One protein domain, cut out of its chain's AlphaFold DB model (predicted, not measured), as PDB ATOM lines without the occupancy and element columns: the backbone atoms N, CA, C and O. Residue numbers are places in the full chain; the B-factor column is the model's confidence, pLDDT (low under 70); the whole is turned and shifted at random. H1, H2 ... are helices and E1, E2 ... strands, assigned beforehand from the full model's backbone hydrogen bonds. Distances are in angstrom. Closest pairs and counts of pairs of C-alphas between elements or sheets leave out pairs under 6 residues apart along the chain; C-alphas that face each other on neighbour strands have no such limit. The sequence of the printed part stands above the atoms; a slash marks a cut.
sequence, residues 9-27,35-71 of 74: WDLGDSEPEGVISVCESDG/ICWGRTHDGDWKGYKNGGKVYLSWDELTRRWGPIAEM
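AT A GLANCE: This is residues 9 to 27 and 35 to 71 of the 74 residues of an uncharacterized protein of Cryobacterium sp. Hh7 (UniProt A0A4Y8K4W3). One strongly twisted sheet of five short strands curls round a single short helix, H1, and an unnamed stretch, residues 9 to 20, comes before the first strand. The hairpin of E3 and E4 makes one side of this curled wall, and E1 and E5 make the other. The printed part has 56 residues with one named helix and five named strands, in the order E1, E2, E3, E4, H1, E5; the sheet's order is E4, E3, E2, E1, E5, all antiparallel. The class is mixed, helices and strands. The whole is compact, with a radius of gyration of the C-alphas of 10.2 A, and it spans 28 by 27 by 19 A.

IN THESE COORDINATES: Residues 9 to 20 hold no named element. E1, residues 21 to 24, begins with C-alpha 21 at (-12.628, 1.257, -16.785) and is 10.7 A long. After the cut, E2 takes residues 36 to 39, 10.2 A. E3, residues 45 to 49, measures 12.5 A, and E4, residues 52 to 56, measures 12.9 A. H1, residues 58 to 65, begins with C-alpha 58 at (-17.622, 10.183, -22.994) and is 10.3 A long. E5, residues 68 to 70, is 7.1 A long and ends with C-alpha 70 at (-9.036, 0.292, -21.546).

HOW THE PARTS SIT: In the sheet, E1 and E5 are antiparallel at 144 degrees, with N 23 and O 69 2.9 A apart, within hydrogen-bond range. E2 and E1 are antiparallel at 151 degrees, with N 37 and O 22 at 2.8 A. E2 and E3 form a hairpin at 148 degrees, with N 38 and O 46 at 2.8 A. The pairing of E2 is staggered: its residues 36 to 38 pair with E1 and 38 to 39 with E3. E3 and E4 form a hairpin at 147 degrees, with N 45 and O 56 at 2.8 A. E4 and E5 are the edge strands and are apart. H1 is on the sheet, which curls round it; the closest C-alphas of E1 and H1 are those of Glu 24 and Trp 65, 6.0 A, and of E3 and H1 those of Trp 45 and Trp 58, 6.9 A. In H1 every O i to N i+4 pair is within hydrogen-bond range.

THE WHOLE: The two C-alphas farthest apart, those of Gly 27 and Asp 42, are 29.3 A from each other. Residues 28 to 34 are not printed, and C-alphas 27 and 35 are 10.9 A apart across this cut, in the link from E1 to E2. Of the links that are printed whole, E2 to E3, E3 to E4, E4 to H1 and H1 to E5 are tight. The mean pLDDT of the printed part is 89.1, and residues 26 to 27 are under 70.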
ATOM      1  N   TRP A   9      -8.925   5.374 -27.468       91.00
ATOM      2  CA  TRP A   9      -9.992   6.231 -27.949       91.00
ATOM      3  C   TRP A   9      -9.631   7.690 -27.709       91.00
ATOM      4  O   TRP A   9      -9.128   8.051 -26.641       91.00
ATOM      5  N   ASP A  10      -9.923   8.522 -28.696       90.75
ATOM      6  CA  ASP A  10      -9.657   9.955 -28.680       90.75
ATOM      7  C   ASP A  10     -10.926  10.745 -29.045       90.75
ATOM      8  O   ASP A  10     -12.026  10.204 -29.199       90.75
ATOM      9  N   LEU A  11     -10.796  12.062 -29.131       91.50
ATOM     10  CA  LEU A  11     -11.868  12.990 -29.431       91.50
ATOM     11  C   LEU A  11     -12.622  12.599 -30.711       91.50
ATOM     12  O   LEU A  11     -12.077  12.619 -31.816       91.50
ATOM     13  N   GLY A  12     -13.924  12.361 -30.556       91.38
ATOM     14  CA  GLY A  12     -14.833  12.018 -31.650       91.38
ATOM     15  C   GLY A  12     -14.990  10.518 -31.892       91.38
ATOM     16  O   GLY A  12     -15.853  10.134 -32.685       91.38
ATOM     17  N   ASP A  13     -14.222   9.672 -31.198       92.94
ATOM     18  CA  ASP A  13     -14.464   8.235 -31.206       92.94
ATOM     19  C   ASP A  13     -15.753   7.895 -30.459       92.94
ATOM     20  O   ASP A  13     -16.107   8.504 -29.447       92.94
ATOM     21  N   SER A  14     -16.458   6.881 -30.958       93.56
ATOM     22  CA  SER A  14     -17.641   6.359 -30.278       93.56
ATOM     23  C   SER A  14     -17.267   5.720 -28.947       93.56
ATOM     24  O   SER A  14     -16.221   5.081 -28.819       93.56
ATOM     25  N   GLU A  15     -18.158   5.867 -27.973       92.81
ATOM     26  CA  GLU A  15     -17.995   5.247 -26.667       92.81
ATOM     27  C   GLU A  15     -17.944   3.715 -26.782       92.81
ATOM     28  O   GLU A  15     -18.771   3.129 -27.488       92.81
ATOM     29  N   PRO A  16     -16.993   3.047 -26.108       90.44
ATOM     30  CA  PRO A  16     -16.881   1.603 -26.173       90.44
ATOM     31  C   PRO A  16     -17.976   0.901 -25.368       90.44
ATOM     32  O   PRO A  16     -18.205   1.184 -24.192       90.44
ATOM     33  N   GLU A  17     -18.608  -0.096 -25.984       89.81
ATOM     34  CA  GLU A  17     -19.564  -0.964 -25.304       89.81
ATOM     35  C   GLU A  17     -18.848  -1.985 -24.407       89.81
ATOM     36  O   GLU A  17     -17.859  -2.603 -24.799       89.81
ATOM     37  N   GLY A  18     -19.368  -2.199 -23.195       87.00
ATOM     38  CA  GLY A  18     -18.874  -3.229 -22.273       87.00
ATOM     39  C   GLY A  18     -17.594  -2.881 -21.506       87.00
ATOM     40  O   GLY A  18     -17.217  -3.634 -20.609       87.00
ATOM     41  N   VAL A  19     -16.964  -1.738 -21.789       89.69
ATOM     42  CA  VAL A  19     -15.785  -1.261 -21.054       89.69
ATOM     43  C   VAL A  19     -16.220  -0.560 -19.771       89.69
ATOM     44  O   VAL A  19     -17.027   0.368 -19.784       89.69
ATOM     45  N   ILE A  20     -15.668  -1.004 -18.641       91.00
ATOM     46  CA  ILE A  20     -16.021  -0.483 -17.311       91.00
ATOM     47  C   ILE A  20     -14.961   0.446 -16.715       91.00
ATOM     48  O   ILE A  20     -15.231   1.106 -15.710       91.00
ATOM     49  N   SER A  21     -13.759   0.484 -17.294       90.12
ATOM     50  CA  SER A  21     -12.628   1.257 -16.785       90.12
ATOM     51  C   SER A  21     -11.683   1.662 -17.913       90.12
ATOM     52  O   SER A  21     -11.266   0.821 -18.710       90.12
ATOM     53  N   VAL A  22     -11.318   2.940 -17.952       90.94
ATOM     54  CA  VAL A  22     -10.361   3.511 -18.912       90.94
ATOM     55  C   VAL A  22      -9.358   4.395 -18.184       90.94
ATOM     56  O   VAL A  22      -9.685   4.978 -17.151       90.94
ATOM     57  N   CYS A  23      -8.147   4.517 -18.710       88.62
ATOM     58  CA  CYS A  23      -7.115   5.396 -18.170       88.62
ATOM     59  C   CYS A  23      -6.492   6.228 -19.286       88.62
ATOM     60  O   CYS A  23      -6.485   5.813 -20.446       88.62
ATOM     61  N   GLU A  24      -5.958   7.390 -18.928       85.19
ATOM     62  CA  GLU A  24      -5.087   8.165 -19.811       85.19
ATOM     63  C   GLU A  24      -3.942   7.286 -20.334       85.19
ATOM     64  O   GLU A  24      -3.297   6.568 -19.568       85.19
ATOM     65  N   SER A  25      -3.761   7.283 -21.656       75.62
ATOM     66  CA  SER A  25      -2.780   6.429 -22.335       75.62
ATOM     67  C   SER A  25      -1.511   7.171 -22.739       75.62
ATOM     68  O   SER A  25      -0.523   6.522 -23.094       75.62
ATOM     69  N   ASP A  26      -1.520   8.504 -22.663       64.44
ATOM     70  CA  ASP A  26      -0.336   9.298 -22.949       64.44
ATOM     71  C   ASP A  26       0.579   9.271 -21.722       64.44
ATOM     72  O   ASP A  26       0.268   9.791 -20.652       64.44
ATOM     73  N   GLY A  27       1.695   8.560 -21.853       51.12
ATOM     74  CA  GLY A  27       2.655   8.298 -20.782       51.12
ATOM     75  C   GLY A  27       3.498   9.510 -20.380       51.12
ATOM     76  O   GLY A  27       4.615   9.312 -19.910       51.12
ATOM     77  N   ILE A  35      -4.561   9.003 -14.627       82.19
ATOM     78  CA  ILE A  35      -5.925   9.163 -14.131       82.19
ATOM     79  C   ILE A  35      -6.811   8.127 -14.807       82.19
ATOM     80  O   ILE A  35      -6.957   8.103 -16.030       82.19
ATOM     81  N   CYS A  36      -7.442   7.299 -13.981       89.25
ATOM     82  CA  CYS A  36      -8.406   6.307 -14.421       89.25
ATOM     83  C   CYS A  36      -9.841   6.729 -14.100       89.25
ATOM     84  O   CYS A  36     -10.132   7.387 -13.092       89.25
ATOM     85  N   TRP A  37     -10.748   6.296 -14.965       92.62
ATOM     86  CA  TRP A  37     -12.159   6.629 -14.968       92.62
ATOM     87  C   TRP A  37     -12.974   5.339 -14.996       92.62
ATOM     88  O   TRP A  37     -12.803   4.505 -15.882       92.62
ATOM     89  N   GLY A  38     -13.868   5.178 -14.024       93.69
ATOM     90  CA  GLY A  38     -14.775   4.038 -13.934       93.69
ATOM     91  C   GLY A  38     -16.163   4.382 -14.460       93.69
ATOM     92  O   GLY A  38     -16.697   5.452 -14.159       93.69
ATOM     93  N   ARG A  39     -16.772   3.458 -15.197       94.69
ATOM     94  CA  ARG A  39     -18.138   3.593 -15.702       94.69
ATOM     95  C   ARG A  39     -19.154   3.568 -14.554       94.69
ATOM     96  O   ARG A  39     -19.089   2.706 -13.675       94.69
ATOM     97  N   THR A  40     -20.092   4.510 -14.539       93.38
ATOM     98  CA  THR A  40     -21.202   4.540 -13.574       93.38
ATOM     99  C   THR A  40     -22.410   3.758 -14.090       93.38
ATOM    100  O   THR A  40     -22.496   3.417 -15.268       93.38
ATOM    101  N   HIS A  41     -23.379   3.493 -13.207       90.44
ATOM    102  CA  HIS A  41     -24.637   2.850 -13.600       90.44
ATOM    103  C   HIS A  41     -25.502   3.719 -14.528       90.44
ATOM    104  O   HIS A  41     -26.313   3.173 -15.268       90.44
ATOM    105  N   ASP A  42     -25.330   5.044 -14.487       88.94
ATOM    106  CA  ASP A  42     -26.084   6.005 -15.306       88.94
ATOM    107  C   ASP A  42     -25.452   6.237 -16.684       88.94
ATOM    108  O   ASP A  42     -26.039   6.914 -17.522       88.94
ATOM    109  N   GLY A  43     -24.274   5.660 -16.935       90.25
ATOM    110  CA  GLY A  43     -23.566   5.820 -18.200       90.25
ATOM    111  C   GLY A  43     -22.574   6.986 -18.241       90.25
ATOM    112  O   GLY A  43     -22.088   7.330 -19.309       90.25
ATOM    113  N   ASP A  44     -22.230   7.575 -17.100       95.62
ATOM    114  CA  ASP A  44     -21.152   8.566 -17.015       95.62
ATOM    115  C   ASP A  44     -19.818   7.903 -16.652       95.62
ATOM    116  O   ASP A  44     -19.757   6.770 -16.166       95.62
ATOM    117  N   TRP A  45     -18.729   8.643 -16.825       95.50
ATOM    118  CA  TRP A  45     -17.389   8.245 -16.415       95.50
ATOM    119  C   TRP A  45     -16.960   9.001 -15.166       95.50
ATOM    120  O   TRP A  45     -16.872  10.229 -15.149       95.50
ATOM    121  N   LYS A  46     -16.681   8.255 -14.100       95.56
ATOM    122  CA  LYS A  46     -16.308   8.787 -12.794       95.56
ATOM    123  C   LYS A  46     -14.810   8.657 -12.558       95.56
ATOM    124  O   LYS A  46     -14.288   7.547 -12.502       95.56
ATOM    125  N   GLY A  47     -14.161   9.780 -12.283       92.06
ATOM    126  CA  GLY A  47     -12.762   9.857 -11.869       92.06
ATOM    127  C   GLY A  47     -12.588  10.653 -10.579       92.06
ATOM    128  O   GLY A  47     -13.546  11.206 -10.022       92.06
ATOM    129  N   TYR A  48     -11.349  10.724 -10.101       89.88
ATOM    130  CA  TYR A  48     -10.960  11.598  -8.997       89.88
ATOM    131  C   TYR A  48      -9.880  12.561  -9.476       89.88
ATOM    132  O   TYR A  48      -8.824  12.135  -9.932       89.88
ATOM    133  N   LYS A  49     -10.136  13.865  -9.359       83.94
ATOM    134  CA  LYS A  49      -9.172  14.911  -9.719       83.94
ATOM    135  C   LYS A  49      -9.210  16.020  -8.679       83.94
ATOM    136  O   LYS A  49     -10.283  16.397  -8.211       83.94
ATOM    137  N   ASN A  50      -8.037  16.535  -8.304       83.75
ATOM    138  CA  ASN A  50      -7.871  17.642  -7.352       83.75
ATOM    139  C   ASN A  50      -8.616  17.425  -6.014       83.75
ATOM    140  O   ASN A  50      -9.212  18.349  -5.468       83.75
ATOM    141  N   GLY A  51      -8.625  16.185  -5.506       84.00
ATOM    142  CA  GLY A  51      -9.280  15.827  -4.239       84.00
ATOM    143  C   GLY A  51     -10.807  15.680  -4.301       84.00
ATOM    144  O   GLY A  51     -11.434  15.467  -3.266       84.00
ATOM    145  N   GLY A  52     -11.417  15.771  -5.487       89.62
ATOM    146  CA  GLY A  52     -12.864  15.654  -5.687       89.62
ATOM    147  C   GLY A  52     -13.262  14.543  -6.656       89.62
ATOM    148  O   GLY A  52     -12.469  14.111  -7.493       89.62
ATOM    149  N   LYS A  53     -14.520  14.093  -6.551       93.06
ATOM    150  CA  LYS A  53     -15.159  13.233  -7.559       93.06
ATOM    151  C   LYS A  53     -15.539  14.079  -8.767       93.06
ATOM    152  O   LYS A  53     -16.146  15.135  -8.600       93.06
ATOM    153  N   VAL A  54     -15.243  13.579  -9.957       94.38
ATOM    154  CA  VAL A  54     -15.626  14.192 -11.230       94.38
ATOM    155  C   VAL A  54     -16.405  13.163 -12.037       94.38
ATOM    156  O   VAL A  54     -16.032  11.994 -12.048       94.38
ATOM    157  N   TYR A  55     -17.480  13.606 -12.682       95.38
ATOM    158  CA  TYR A  55     -18.305  12.808 -13.586       95.38
ATOM    159  C   TYR A  55     -18.294  13.503 -14.941       95.38
ATOM    160  O   TYR A  55     -18.506  14.715 -14.989       95.38
ATOM    161  N   LEU A  56     -17.985  12.765 -16.001       95.00
ATOM    162  CA  LEU A  56     -17.893  13.272 -17.366       95.00
ATOM    163  C   LEU A  56     -18.675  12.356 -18.303       95.00
ATOM    164  O   LEU A  56     -18.642  11.134 -18.140       95.00
ATOM    165  N   SER A  57     -19.306  12.937 -19.320       95.88
ATOM    166  CA  SER A  57     -19.735  12.156 -20.482       95.88
ATOM    167  C   SER A  57     -18.512  11.652 -21.257       95.88
ATOM    168  O   SER A  57     -17.396  12.150 -21.079       95.88
ATOM    169  N   TRP A  58     -18.707  10.680 -22.146       94.81
ATOM    170  CA  TRP A  58     -17.622  10.183 -22.994       94.81
ATOM    171  C   TRP A  58     -16.976  11.265 -23.865       94.81
ATOM    172  O   TRP A  58     -15.750  11.365 -23.919       94.81
ATOM    173  N   ASP A  59     -17.791  12.123 -24.483       95.56
ATOM    174  CA  ASP A  59     -17.303  13.232 -25.309       95.56
ATOM    175  C   ASP A  59     -16.457  14.216 -24.492       95.56
ATOM    176  O   ASP A  59     -15.450  14.742 -24.965       95.56
ATOM    177  N   GLU A  60     -16.847  14.482 -23.243       94.88
ATOM    178  CA  GLU A  60     -16.057  15.338 -22.362       94.88
ATOM    179  C   GLU A  60     -14.777  14.661 -21.876       94.88
ATOM    180  O   GLU A  60     -13.758  15.337 -21.722       94.88
ATOM    181  N   LEU A  61     -14.823  13.351 -21.629       92.69
ATOM    182  CA  LEU A  61     -13.677  12.568 -21.192       92.69
ATOM    183  C   LEU A  61     -12.594  12.531 -22.277       92.69
ATOM    184  O   LEU A  61     -11.474  12.968 -22.020       92.69
ATOM    185  N   THR A  62     -12.940  12.093 -23.488       92.31
ATOM    186  CA  THR A  62     -12.008  12.013 -24.629       92.31
ATOM    187  C   THR A  62     -11.485  13.385 -25.047       92.31
ATOM    188  O   THR A  62     -10.316  13.527 -25.373       92.31
ATOM    189  N   ARG A  63     -12.289  14.450 -24.937       92.88
ATOM    190  CA  ARG A  63     -11.815  15.818 -25.199       92.88
ATOM    191  C   ARG A  63     -10.747  16.306 -24.219       92.88
ATOM    192  O   ARG A  63      -9.924  17.141 -24.591       92.88
ATOM    193  N   ARG A  64     -10.846  15.918 -22.945       89.94
ATOM    194  CA  ARG A  64      -9.998  16.458 -21.867       89.94
ATOM    195  C   ARG A  64      -8.792  15.580 -21.559       89.94
ATOM    196  O   ARG A  64      -7.792  16.114 -21.099       89.94
ATOM    197  N   TRP A  65      -8.936  14.275 -21.760       88.88
ATOM    198  CA  TRP A  65      -7.983  13.253 -21.328       88.88
ATOM    199  C   TRP A  65      -7.689  12.221 -22.420       88.88
ATOM    200  O   TRP A  65      -6.987  11.250 -22.160       88.88
ATOM    201  N   GLY A  66      -8.256  12.395 -23.618       85.75
ATOM    202  CA  GLY A  66      -7.876  11.610 -24.785       85.75
ATOM    203  C   GLY A  66      -6.418  11.887 -25.167       85.75
ATOM    204  O   GLY A  66      -5.973  13.031 -25.035       85.75
ATOM    205  N   PRO A  67      -5.675  10.873 -25.631       88.69
ATOM    206  CA  PRO A  67      -6.122   9.498 -25.851       88.69
ATOM    207  C   PRO A  67      -6.230   8.681 -24.546       88.69
ATOM    208  O   PRO A  67      -5.293   8.618 -23.745       88.69
ATOM    209  N   ILE A  68      -7.352   7.978 -24.360       88.00
ATOM    210  CA  ILE A  68      -7.595   7.055 -23.236       88.00
ATOM    211  C   ILE A  68      -7.662   5.609 -23.721       88.00
ATOM    212  O   ILE A  68      -8.137   5.345 -24.817       88.00
ATOM    213  N   ALA A  69      -7.244   4.651 -22.903       88.44
ATOM    214  CA  ALA A  69      -7.285   3.234 -23.246       88.44
ATOM    215  C   ALA A  69      -7.929   2.396 -22.138       88.44
ATOM    216  O   ALA A  69      -7.959   2.790 -20.971       88.44
ATOM    217  N   GLU A  70      -8.453   1.229 -22.507       87.25
ATOM    218  CA  GLU A  70      -9.036   0.292 -21.546       87.25
ATOM    219  C   GLU A  70      -7.962  -0.214 -20.582       87.25
ATOM    220  O   GLU A  70      -6.886  -0.660 -20.995       87.25
ATOM    221  N   MET A  71      -8.278  -0.195 -19.287       71.31
ATOM    222  CA  MET A  71      -7.446  -0.868 -18.301       71.31
ATOM    223  C   MET A  71      -7.806  -2.356 -18.293       71.31
ATOM    224  O   MET A  71      -8.792  -2.761 -17.681       71.31
TER     225      MET A  71